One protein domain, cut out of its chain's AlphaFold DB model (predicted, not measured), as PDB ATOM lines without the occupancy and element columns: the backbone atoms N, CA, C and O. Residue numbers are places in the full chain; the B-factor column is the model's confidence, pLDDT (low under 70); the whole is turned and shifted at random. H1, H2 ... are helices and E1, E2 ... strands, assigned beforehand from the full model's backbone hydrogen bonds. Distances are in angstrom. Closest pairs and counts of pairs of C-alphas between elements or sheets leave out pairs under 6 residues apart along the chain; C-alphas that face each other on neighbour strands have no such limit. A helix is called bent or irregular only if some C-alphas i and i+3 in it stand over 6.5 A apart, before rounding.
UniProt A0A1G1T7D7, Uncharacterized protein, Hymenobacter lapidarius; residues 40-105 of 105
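AT A GLANCE: This is residues 40 to 105 of the 105 residues of an uncharacterized protein of Hymenobacter lapidarius (UniProt A0A1G1T7D7). Two slender hairpins, E1 with E2 and E3 with E4, follow each other end to end as one long ribbon, and from near its middle H1 leads away as an arm that turns a corner into H2. The arrangement is open: the tips of the hairpins, residues 49 to 54 and 68 to 73, stick out at the two ends of the long axis, and neither helix covers a hairpin. The printed part has 66 residues, with four named strands and two named helices in the order E1, E2, E3, E4, H1, H2; the class is mixed, helices and strands, in two antiparallel sheets ordered E1 - E2 and E3 - E4. The whole is only just loose, close to extended, with a radius of gyration of the C-alphas of 15.9 A and an elongated outline of 49 by 29 by 23 A.

IN THESE COORDINATES: E1 is residues 44 to 50, 18.2 A from first to last C-alpha, and begins with C-alpha 44 at (23.336, -37.591, -29.392). E2 is residues 53 to 59, 19.1 A long. E3, residues 62 to 67, measures 13.5 A, and E4, residues 73 to 78, 16.3 A. H1 is residues 80 to 92, 19.0 A long, with C-alpha 80 at (32.191, -33.994, -18.560). H2 is residues 95 to 102, 11.0 A long, and ends with C-alpha 102 at (16.077, -16.579, -29.367).

HOW THE PARTS SIT: E1 and E2 form a hairpin, antiparallel at 155 degrees between their directions; N 46 and O 57 are 2.9 A apart and N 44 and O 59 2.8 A, both within hydrogen-bond range. E2 runs on into E3 across a break of 2 residues, at 31 degrees, yet the two strands are apart, with no C-alpha of one within 8 A of the other. E3 and E4 form the second hairpin, antiparallel at 174 degrees, where N 63 and O 77 are 2.8 A apart and N 75 and O 66 2.9 A, both within hydrogen-bond range. H1 is apart from E1, E2 and E3. H2 is apart from the four strands and from H1. H1 is irregular: C-alphas 81 and 84 are 7.9 A apart, against about 5 A in a regular helix. In H2 every O i to N i+4 pair is within hydrogen-bond range, and in H1 7 of 9 are.

THE WHOLE: The two C-alphas farthest apart in the domain, those of Gly 52 and Asp 70, are 51.9 A apart. Residues 91 to 97, of which 95 to 97 belong to H2, stand free, as do residues 99 to 105, of which 99 to 102 belong to H2. Without the stretches that stand free, the body has 40 residues and spans 34 by 22 by 21 A. The printed part has no cut, and its five links between named elements are tight. The mean pLDDT of the printed part is 80.6; residues 94 to 105 are under 70.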
ATOM      1  N   LEU A  40      16.226 -33.959 -24.643       83.44
ATOM      2  CA  LEU A  40      17.599 -33.546 -24.328       83.44
ATOM      3  C   LEU A  40      18.379 -34.617 -23.555       83.44
ATOM      4  O   LEU A  40      19.595 -34.706 -23.697       83.44
ATOM      5  N   MET A  41      17.683 -35.455 -22.786       86.75
ATOM      6  CA  MET A  41      18.258 -36.618 -22.106       86.75
ATOM      7  C   MET A  41      18.532 -37.792 -23.060       86.75
ATOM      8  O   MET A  41      19.197 -38.752 -22.668       86.75
ATOM      9  N   GLN A  42      18.063 -37.746 -24.316       87.88
ATOM     10  CA  GLN A  42      18.447 -38.751 -25.308       87.88
ATOM     11  C   GLN A  42      19.910 -38.557 -25.734       87.88
ATOM     12  O   GLN A  42      20.337 -37.429 -25.992       87.88
ATOM     13  N   PRO A  43      20.684 -39.644 -25.886       87.19
ATOM     14  CA  PRO A  43      22.039 -39.555 -26.406       87.19
ATOM     15  C   PRO A  43      22.080 -38.982 -27.822       87.19
ATOM     16  O   PRO A  43      21.347 -39.422 -28.710       87.19
ATOM     17  N   LEU A  44      23.018 -38.068 -28.057       85.00
ATOM     18  CA  LEU A  44      23.336 -37.591 -29.392       85.00
ATOM     19  C   LEU A  44      24.024 -38.724 -30.153       85.00
ATOM     20  O   LEU A  44      25.074 -39.223 -29.737       85.00
ATOM     21  N   LYS A  45      23.413 -39.150 -31.258       85.56
ATOM     22  CA  LYS A  45      24.016 -40.112 -32.179       85.56
ATOM     23  C   LYS A  45      24.899 -39.353 -33.162       85.56
ATOM     24  O   LYS A  45      24.419 -38.437 -33.824       85.56
ATOM     25  N   TYR A  46      26.146 -39.779 -33.302       82.44
ATOM     26  CA  TYR A  46      27.010 -39.323 -34.381       82.44
ATOM     27  C   TYR A  46      27.665 -40.512 -35.072       82.44
ATOM     28  O   TYR A  46      27.962 -41.543 -34.462       82.44
ATOM     29  N   GLU A  47      27.846 -40.364 -36.375       87.12
ATOM     30  CA  GLU A  47      28.449 -41.366 -37.238       87.12
ATOM     31  C   GLU A  47      29.711 -40.786 -37.859       87.12
ATOM     32  O   GLU A  47      29.797 -39.588 -38.130       87.12
ATOM     33  N   GLY A  48      30.704 -41.638 -38.075       84.12
ATOM     34  CA  GLY A  48      31.959 -41.222 -38.677       84.12
ATOM     35  C   GLY A  48      32.709 -42.381 -39.306       84.12
ATOM     36  O   GLY A  48      32.289 -43.540 -39.257       84.12
ATOM     37  N   LEU A  49      33.851 -42.055 -39.901       85.56
ATOM     38  CA  LEU A  49      34.801 -43.017 -40.441       85.56
ATOM     39  C   LEU A  49      36.071 -42.965 -39.598       85.56
ATOM     40  O   LEU A  49      36.699 -41.917 -39.478       85.56
ATOM     41  N   ARG A  50      36.458 -44.098 -39.010       81.50
ATOM     42  CA  ARG A  50      37.721 -44.246 -38.281       81.50
ATOM     43  C   ARG A  50      38.451 -45.455 -38.838       81.50
ATOM     44  O   ARG A  50      37.894 -46.549 -38.866       81.50
ATOM     45  N   LEU A  51      39.682 -45.248 -39.313       87.19
ATOM     46  CA  LEU A  51      40.505 -46.295 -39.938       87.19
ATOM     47  C   LEU A  51      39.762 -47.043 -41.068       87.19
ATOM     48  O   LEU A  51      39.780 -48.268 -41.139       87.19
ATOM     49  N   GLY A  52      39.032 -46.302 -41.911       88.06
ATOM     50  CA  GLY A  52      38.274 -46.861 -43.039       88.06
ATOM     51  C   GLY A  52      36.997 -47.625 -42.667       88.06
ATOM     52  O   GLY A  52      36.271 -48.055 -43.561       88.06
ATOM     53  N   LYS A  53      36.673 -47.773 -41.376       84.62
ATOM     54  CA  LYS A  53      35.433 -48.410 -40.912       84.62
ATOM     55  C   LYS A  53      34.436 -47.364 -40.429       84.62
ATOM     56  O   LYS A  53      34.798 -46.414 -39.731       84.62
ATOM     57  N   ARG A  54      33.165 -47.556 -40.794       87.06
ATOM     58  CA  ARG A  54      32.057 -46.765 -40.247       87.06
ATOM     59  C   ARG A  54      31.894 -47.095 -38.770       87.06
ATOM     60  O   ARG A  54      31.889 -48.267 -38.399       87.06
ATOM     61  N   PHE A  55      31.728 -46.073 -37.947       86.75
ATOM     62  CA  PHE A  55      31.353 -46.231 -36.550       86.75
ATOM     63  C   PHE A  55      30.150 -45.342 -36.236       86.75
ATOM     64  O   PHE A  55      29.951 -44.299 -36.858       86.75
ATOM     65  N   SER A  56      29.354 -45.772 -35.260       86.75
ATOM     66  CA  SER A  56      28.238 -45.014 -34.701       86.75
ATOM     67  C   SER A  56      28.434 -44.960 -33.195       86.75
ATOM     68  O   SER A  56      28.472 -46.004 -32.543       86.75
ATOM     69  N   HIS A  57      28.506 -43.758 -32.639       86.00
ATOM     70  CA  HIS A  57      28.568 -43.546 -31.200       86.00
ATOM     71  C   HIS A  57      27.360 -42.753 -30.718       86.00
ATOM     72  O   HIS A  57      26.725 -42.006 -31.462       86.00
ATOM     73  N   ARG A  58      27.023 -42.972 -29.450       88.06
ATOM     74  CA  ARG A  58      25.941 -42.297 -28.745       88.06
ATOM     75  C   ARG A  58      26.524 -41.701 -27.479       88.06
ATOM     76  O   ARG A  58      27.073 -42.445 -26.673       88.06
ATOM     77  N   ILE A  59      26.425 -40.386 -27.328       86.56
ATOM     78  CA  ILE A  59      26.947 -39.682 -26.155       86.56
ATOM     79  C   ILE A  59      25.819 -38.833 -25.566       86.56
ATOM     80  O   ILE A  59      25.242 -38.018 -26.288       86.56
ATOM     81  N   PRO A  60      25.463 -39.015 -24.284       88.81
ATOM     82  CA  PRO A  60      24.501 -38.139 -23.629       88.81
ATOM     83  C   PRO A  60      25.108 -36.745 -23.454       88.81
ATOM     84  O   PRO A  60      26.259 -36.621 -23.032       88.81
ATOM     85  N   LEU A  61      24.334 -35.707 -23.785       87.56
ATOM     86  CA  LEU A  61      24.728 -34.312 -23.573       87.56
ATOM     87  C   LEU A  61      24.694 -33.951 -22.082       87.56
ATOM     88  O   LEU A  61      25.603 -33.295 -21.572       87.56
ATOM     89  N   PHE A  62      23.673 -34.446 -21.383       89.31
ATOM     90  CA  PHE A  62      23.466 -34.277 -19.951       89.31
ATOM     91  C   PHE A  62      23.513 -35.629 -19.250       89.31
ATOM     92  O   PHE A  62      23.018 -36.628 -19.769       89.31
ATOM     93  N   THR A  63      24.114 -35.655 -18.069       89.00
ATOM     94  CA  THR A  63      24.103 -36.830 -17.183       89.00
ATOM     95  C   THR A  63      22.923 -36.782 -16.222       89.00
ATOM     96  O   THR A  63      22.345 -37.816 -15.904       89.00
ATOM     97  N   GLU A  64      22.530 -35.576 -15.821       89.50
ATOM     98  CA  GLU A  64      21.428 -35.308 -14.905       89.50
ATOM     99  C   GLU A  64      20.683 -34.056 -15.388       89.50
ATOM    100  O   GLU A  64      21.306 -33.103 -15.869       89.50
ATOM    101  N   MET A  65      19.357 -34.051 -15.256       88.69
ATOM    102  CA  MET A  65      18.511 -32.879 -15.490       88.69
ATOM    103  C   MET A  65      17.293 -32.960 -14.574       88.69
ATOM    104  O   MET A  65      16.699 -34.031 -14.443       88.69
ATOM    105  N   SER A  66      16.934 -31.841 -13.957       87.00
ATOM    106  CA  SER A  66      15.790 -31.721 -13.058       87.00
ATOM    107  C   SER A  66      14.997 -30.459 -13.368       87.00
ATOM    108  O   SER A  66      15.563 -29.442 -13.777       87.00
ATOM    109  N   ILE A  67      13.687 -30.545 -13.157       85.12
ATOM    110  CA  ILE A  67      12.741 -29.446 -13.298       85.12
ATOM    111  C   ILE A  67      11.985 -29.340 -11.980       85.12
ATOM    112  O   ILE A  67      11.277 -30.269 -11.596       85.12
ATOM    113  N   ASP A  68      12.139 -28.209 -11.306       85.69
ATOM    114  CA  ASP A  68      11.333 -27.852 -10.149       85.69
ATOM    115  C   ASP A  68      10.043 -27.190 -10.644       85.69
ATOM    116  O   ASP A  68      10.083 -26.169 -11.336       85.69
ATOM    117  N   GLN A  69       8.902 -27.810 -10.338       77.69
ATOM    118  CA  GLN A  69       7.607 -27.333 -10.811       77.69
ATOM    119  C   GLN A  69       7.114 -26.095 -10.060       77.69
ATOM    120  O   GLN A  69       6.439 -25.259 -10.654       77.69
ATOM    121  N   ASP A  70       7.497 -25.950  -8.794       81.38
ATOM    122  CA  ASP A  70       7.026 -24.871  -7.931       81.38
ATOM    123  C   ASP A  70       7.791 -23.576  -8.216       81.38
ATOM    124  O   ASP A  70       7.212 -22.490  -8.283       81.38
ATOM    125  N   THR A  71       9.109 -23.685  -8.415       81.62
ATOM    126  CA  THR A  71       9.985 -22.526  -8.664       81.62
ATOM    127  C   THR A  71      10.224 -22.254 -10.145       81.62
ATOM    128  O   THR A  71      10.696 -21.182 -10.529       81.62
ATOM    129  N   GLY A  72       9.916 -23.230 -10.992       78.00
ATOM    130  CA  GLY A  72      10.196 -23.197 -12.414       78.00
ATOM    131  C   GLY A  72      11.675 -23.205 -12.785       78.00
ATOM    132  O   GLY A  72      12.083 -22.693 -13.835       78.00
ATOM    133  N   LEU A  73      12.486 -23.762 -11.890       85.88
ATOM    134  CA  LEU A  73      13.919 -23.877 -12.057       85.88
ATOM    135  C   LEU A  73      14.264 -25.138 -12.847       85.88
ATOM    136  O   LEU A  73      13.878 -26.247 -12.480       85.88
ATOM    137  N   VAL A  74      15.065 -24.981 -13.897       84.88
ATOM    138  CA  VAL A  74      15.679 -26.103 -14.609       84.88
ATOM    139  C   VAL A  74      17.146 -26.155 -14.238       84.88
ATOM    140  O   VAL A  74      17.887 -25.181 -14.392       84.88
ATOM    141  N   THR A  75      17.576 -27.316 -13.768       88.88
ATOM    142  CA  THR A  75      18.969 -27.577 -13.417       88.88
ATOM    143  C   THR A  75      19.470 -28.799 -14.162       88.88
ATOM    144  O   THR A  75      18.698 -29.674 -14.560       88.88
ATOM    145  N   GLY A  76      20.779 -28.889 -14.345       89.44
ATOM    146  CA  GLY A  76      21.363 -30.108 -14.874       89.44
ATOM    147  C   GLY A  76      22.876 -30.113 -14.868       89.44
ATOM    148  O   GLY A  76      23.537 -29.123 -14.547       89.44
ATOM    149  N   VAL A  77      23.413 -31.274 -15.225       90.56
ATOM    150  CA  VAL A  77      24.841 -31.575 -15.241       90.56
ATOM    151  C   VAL A  77      25.221 -32.023 -16.646       90.56
ATOM    152  O   VAL A  77      24.765 -33.067 -17.123       90.56
ATOM    153  N   PHE A  78      26.079 -31.258 -17.315       88.56
ATOM    154  CA  PHE A  78      26.642 -31.647 -18.603       88.56
ATOM    155  C   PHE A  78      27.549 -32.866 -18.457       88.56
ATOM    156  O   PHE A  78      28.229 -33.059 -17.446       88.56
ATOM    157  N   ASN A  79      27.606 -33.670 -19.512       87.62
ATOM    158  CA  ASN A  79      28.579 -34.740 -19.607       87.62
ATOM    159  C   ASN A  79      29.999 -34.159 -19.667       87.62
ATOM    160  O   ASN A  79      30.354 -33.447 -20.607       87.62
ATOM    161  N   ALA A  80      30.824 -34.494 -18.673       86.56
ATOM    162  CA  ALA A  80      32.191 -33.994 -18.560       86.56
ATOM    163  C   ALA A  80      33.074 -34.360 -19.766       86.56
ATOM    164  O   ALA A  80      34.006 -33.617 -20.071       86.56
ATOM    165  N   TYR A  81      32.755 -35.444 -20.485       84.81
ATOM    166  CA  TYR A  81      33.449 -35.822 -21.720       84.81
ATOM    167  C   TYR A  81      33.339 -34.752 -22.816       84.81
ATOM    168  O   TYR A  81      34.210 -34.659 -23.672       84.81
ATOM    169  N   LEU A  82      32.285 -33.932 -22.778       84.88
ATOM    170  CA  LEU A  82      32.024 -32.874 -23.755       84.88
ATOM    171  C   LEU A  82      32.551 -31.500 -23.310       84.88
ATOM    172  O   LEU A  82      32.235 -30.502 -23.950       84.88
ATOM    173  N   ARG A  83      33.308 -31.418 -22.206       84.81
ATOM    174  CA  ARG A  83      33.740 -30.144 -21.600       84.81
ATOM    175  C   ARG A  83      34.398 -29.206 -22.605       84.81
ATOM    176  O   ARG A  83      33.968 -28.064 -22.717       84.81
ATOM    177  N   GLU A  84      35.439 -29.677 -23.284       83.81
ATOM    178  CA  GLU A  84      36.215 -28.845 -24.209       83.81
ATOM    179  C   GLU A  84      35.332 -28.349 -25.354       83.81
ATOM    180  O   GLU A  84      35.283 -27.154 -25.624       83.81
ATOM    181  N   GLN A  85      34.519 -29.235 -25.934       83.75
ATOM    182  CA  GLN A  85      33.603 -28.881 -27.017       83.75
ATOM    183  C   GLN A  85      32.551 -27.870 -26.562       83.75
ATOM    184  O   GLN A  85      32.217 -26.964 -27.315       83.75
ATOM    185  N   LEU A  86      32.028 -27.998 -25.338       81.50
ATOM    186  CA  LEU A  86      31.065 -27.052 -24.771       81.50
ATOM    187  C   LEU A  86      31.699 -25.683 -24.499       81.50
ATOM    188  O   LEU A  86      31.046 -24.664 -24.716       81.50
ATOM    189  N   LEU A  87      32.956 -25.645 -24.046       80.25
ATOM    190  CA  LEU A  87      33.699 -24.399 -23.842       80.25
ATOM    191  C   LEU A  87      34.007 -23.703 -25.172       80.25
ATOM    192  O   LEU A  87      33.819 -22.493 -25.275       80.25
ATOM    193  N   GLU A  88      34.422 -24.457 -26.192       82.12
ATOM    194  CA  GLU A  88      34.618 -23.946 -27.553       82.12
ATOM    195  C   GLU A  88      33.310 -23.411 -28.145       82.12
ATOM    196  O   GLU A  88      33.288 -22.306 -28.688       82.12
ATOM    197  N   LEU A  89      32.202 -24.144 -27.975       78.56
ATOM    198  CA  LEU A  89      30.875 -23.691 -28.393       78.56
ATOM    199  C   LEU A  89      30.518 -22.371 -27.711       78.56
ATOM    200  O   LEU A  89      30.168 -21.412 -28.385       78.56
ATOM    201  N   ALA A  90      30.649 -22.295 -26.386       75.94
ATOM    202  CA  ALA A  90      30.327 -21.088 -25.633       75.94
ATOM    203  C   ALA A  90      31.189 -19.882 -26.048       75.94
ATOM    204  O   ALA A  90      30.689 -18.762 -26.085       75.94
ATOM    205  N   ALA A  91      32.461 -20.103 -26.390       76.38
ATOM    206  CA  ALA A  91      33.352 -19.054 -26.882       76.38
ATOM    207  C   ALA A  91      33.013 -18.596 -28.314       76.38
ATOM    208  O   ALA A  91      33.278 -17.449 -28.671       76.38
ATOM    209  N   GLY A  92      32.432 -19.480 -29.130       73.88
ATOM    210  CA  GLY A  92      32.118 -19.231 -30.537       73.88
ATOM    211  C   GLY A  92      30.851 -18.413 -30.800       73.88
ATOM    212  O   GLY A  92      30.682 -17.940 -31.921       73.88
ATOM    213  N   TYR A  93      29.974 -18.220 -29.806       70.44
ATOM    214  CA  TYR A  93      28.738 -17.443 -29.956       70.44
ATOM    215  C   TYR A  93      28.842 -16.075 -29.257       70.44
ATOM    216  O   TYR A  93      28.698 -15.996 -28.035       70.44
ATOM    217  N   PRO A  94      29.032 -14.970 -30.008       69.38
ATOM    218  CA  PRO A  94      28.901 -13.629 -29.456       69.38
ATOM    219  C   PRO A  94      27.480 -13.408 -28.906       69.38
ATOM    220  O   PRO A  94      26.524 -13.928 -29.491       69.38
ATOM    221  N   PRO A  95      27.293 -12.576 -27.862       66.94
ATOM    222  CA  PRO A  95      25.977 -12.304 -27.270       66.94
ATOM    223  C   PRO A  95      24.896 -11.922 -28.292       66.94
ATOM    224  O   PRO A  95      23.792 -12.456 -28.251       66.94
ATOM    225  N   ALA A  96      25.245 -11.104 -29.291       67.00
ATOM    226  CA  ALA A  96      24.329 -10.700 -30.361       67.00
ATOM    227  C   ALA A  96      23.832 -11.877 -31.231       67.00
ATOM    228  O   ALA A  96      22.710 -11.855 -31.736       67.00
ATOM    229  N   GLN A  97      24.639 -12.931 -31.407       67.94
ATOM    230  CA  GLN A  97      24.203 -14.134 -32.123       67.94
ATOM    231  C   GLN A  97      23.307 -15.018 -31.255       67.94
ATOM    232  O   GLN A  97      22.364 -15.607 -31.782       67.94
ATOM    233  N   LEU A  98      23.548 -15.075 -29.941       66.94
ATOM    234  CA  LEU A  98      22.659 -15.771 -29.009       66.94
ATOM    235  C   LEU A  98      21.270 -15.133 -29.016       66.94
ATOM    236  O   LEU A  98      20.286 -15.842 -29.204       66.94
ATOM    237  N   GLU A  99      21.186 -13.804 -28.927       65.31
ATOM    238  CA  GLU A  99      19.917 -13.071 -29.032       65.31
ATOM    239  C   GLU A  99      19.186 -13.386 -30.346       65.31
ATOM    240  O   GLU A  99      17.992 -13.682 -30.339       65.31
ATOM    241  N   SER A 100      19.907 -13.446 -31.472       65.31
ATOM    242  CA  SER A 100      19.313 -13.797 -32.771       65.31
ATOM    243  C   SER A 100      18.746 -15.224 -32.837       65.31
ATOM    244  O   SER A 100      17.807 -15.476 -33.592       65.31
ATOM    245  N   LEU A 101      19.283 -16.163 -32.048       64.88
ATOM    246  CA  LEU A 101      18.759 -17.529 -31.955       64.88
ATOM    247  C   LEU A 101      17.464 -17.582 -31.138       64.88
ATOM    248  O   LEU A 101      16.591 -18.391 -31.451       64.88
ATOM    249  N   PHE A 102      17.316 -16.710 -30.138       60.75
ATOM    250  CA  PHE A 102      16.077 -16.579 -29.367       60.75
ATOM    251  C   PHE A 102      14.985 -15.824 -30.140       60.75
ATOM    252  O   PHE A 102      13.816 -16.181 -30.028       60.75
ATOM    253  N   LEU A 103      15.365 -14.851 -30.976       57.47
ATOM    254  CA  LEU A 103      14.456 -14.043 -31.803       57.47
ATOM    255  C   LEU A 103      13.947 -14.750 -33.073       57.47
ATOM    256  O   LEU A 103      13.065 -14.229 -33.745       57.47
ATOM    257  N   ARG A 104      14.484 -15.924 -33.429       50.16
ATOM    258  CA  ARG A 104      14.027 -16.730 -34.584       50.16
ATOM    259  C   ARG A 104      12.791 -17.599 -34.291       50.16
ATOM    260  O   ARG A 104      12.561 -18.572 -35.010       50.16
ATOM    261  N   ARG A 105      12.034 -17.287 -33.239       47.03
ATOM    262  CA  ARG A 105      10.774 -17.961 -32.909       47.03
ATOM    263  C   ARG A 105       9.576 -17.227 -33.482       47.03
ATOM    264  O   ARG A 105       9.574 -15.983 -33.417       47.03
TER     265      ARG A 105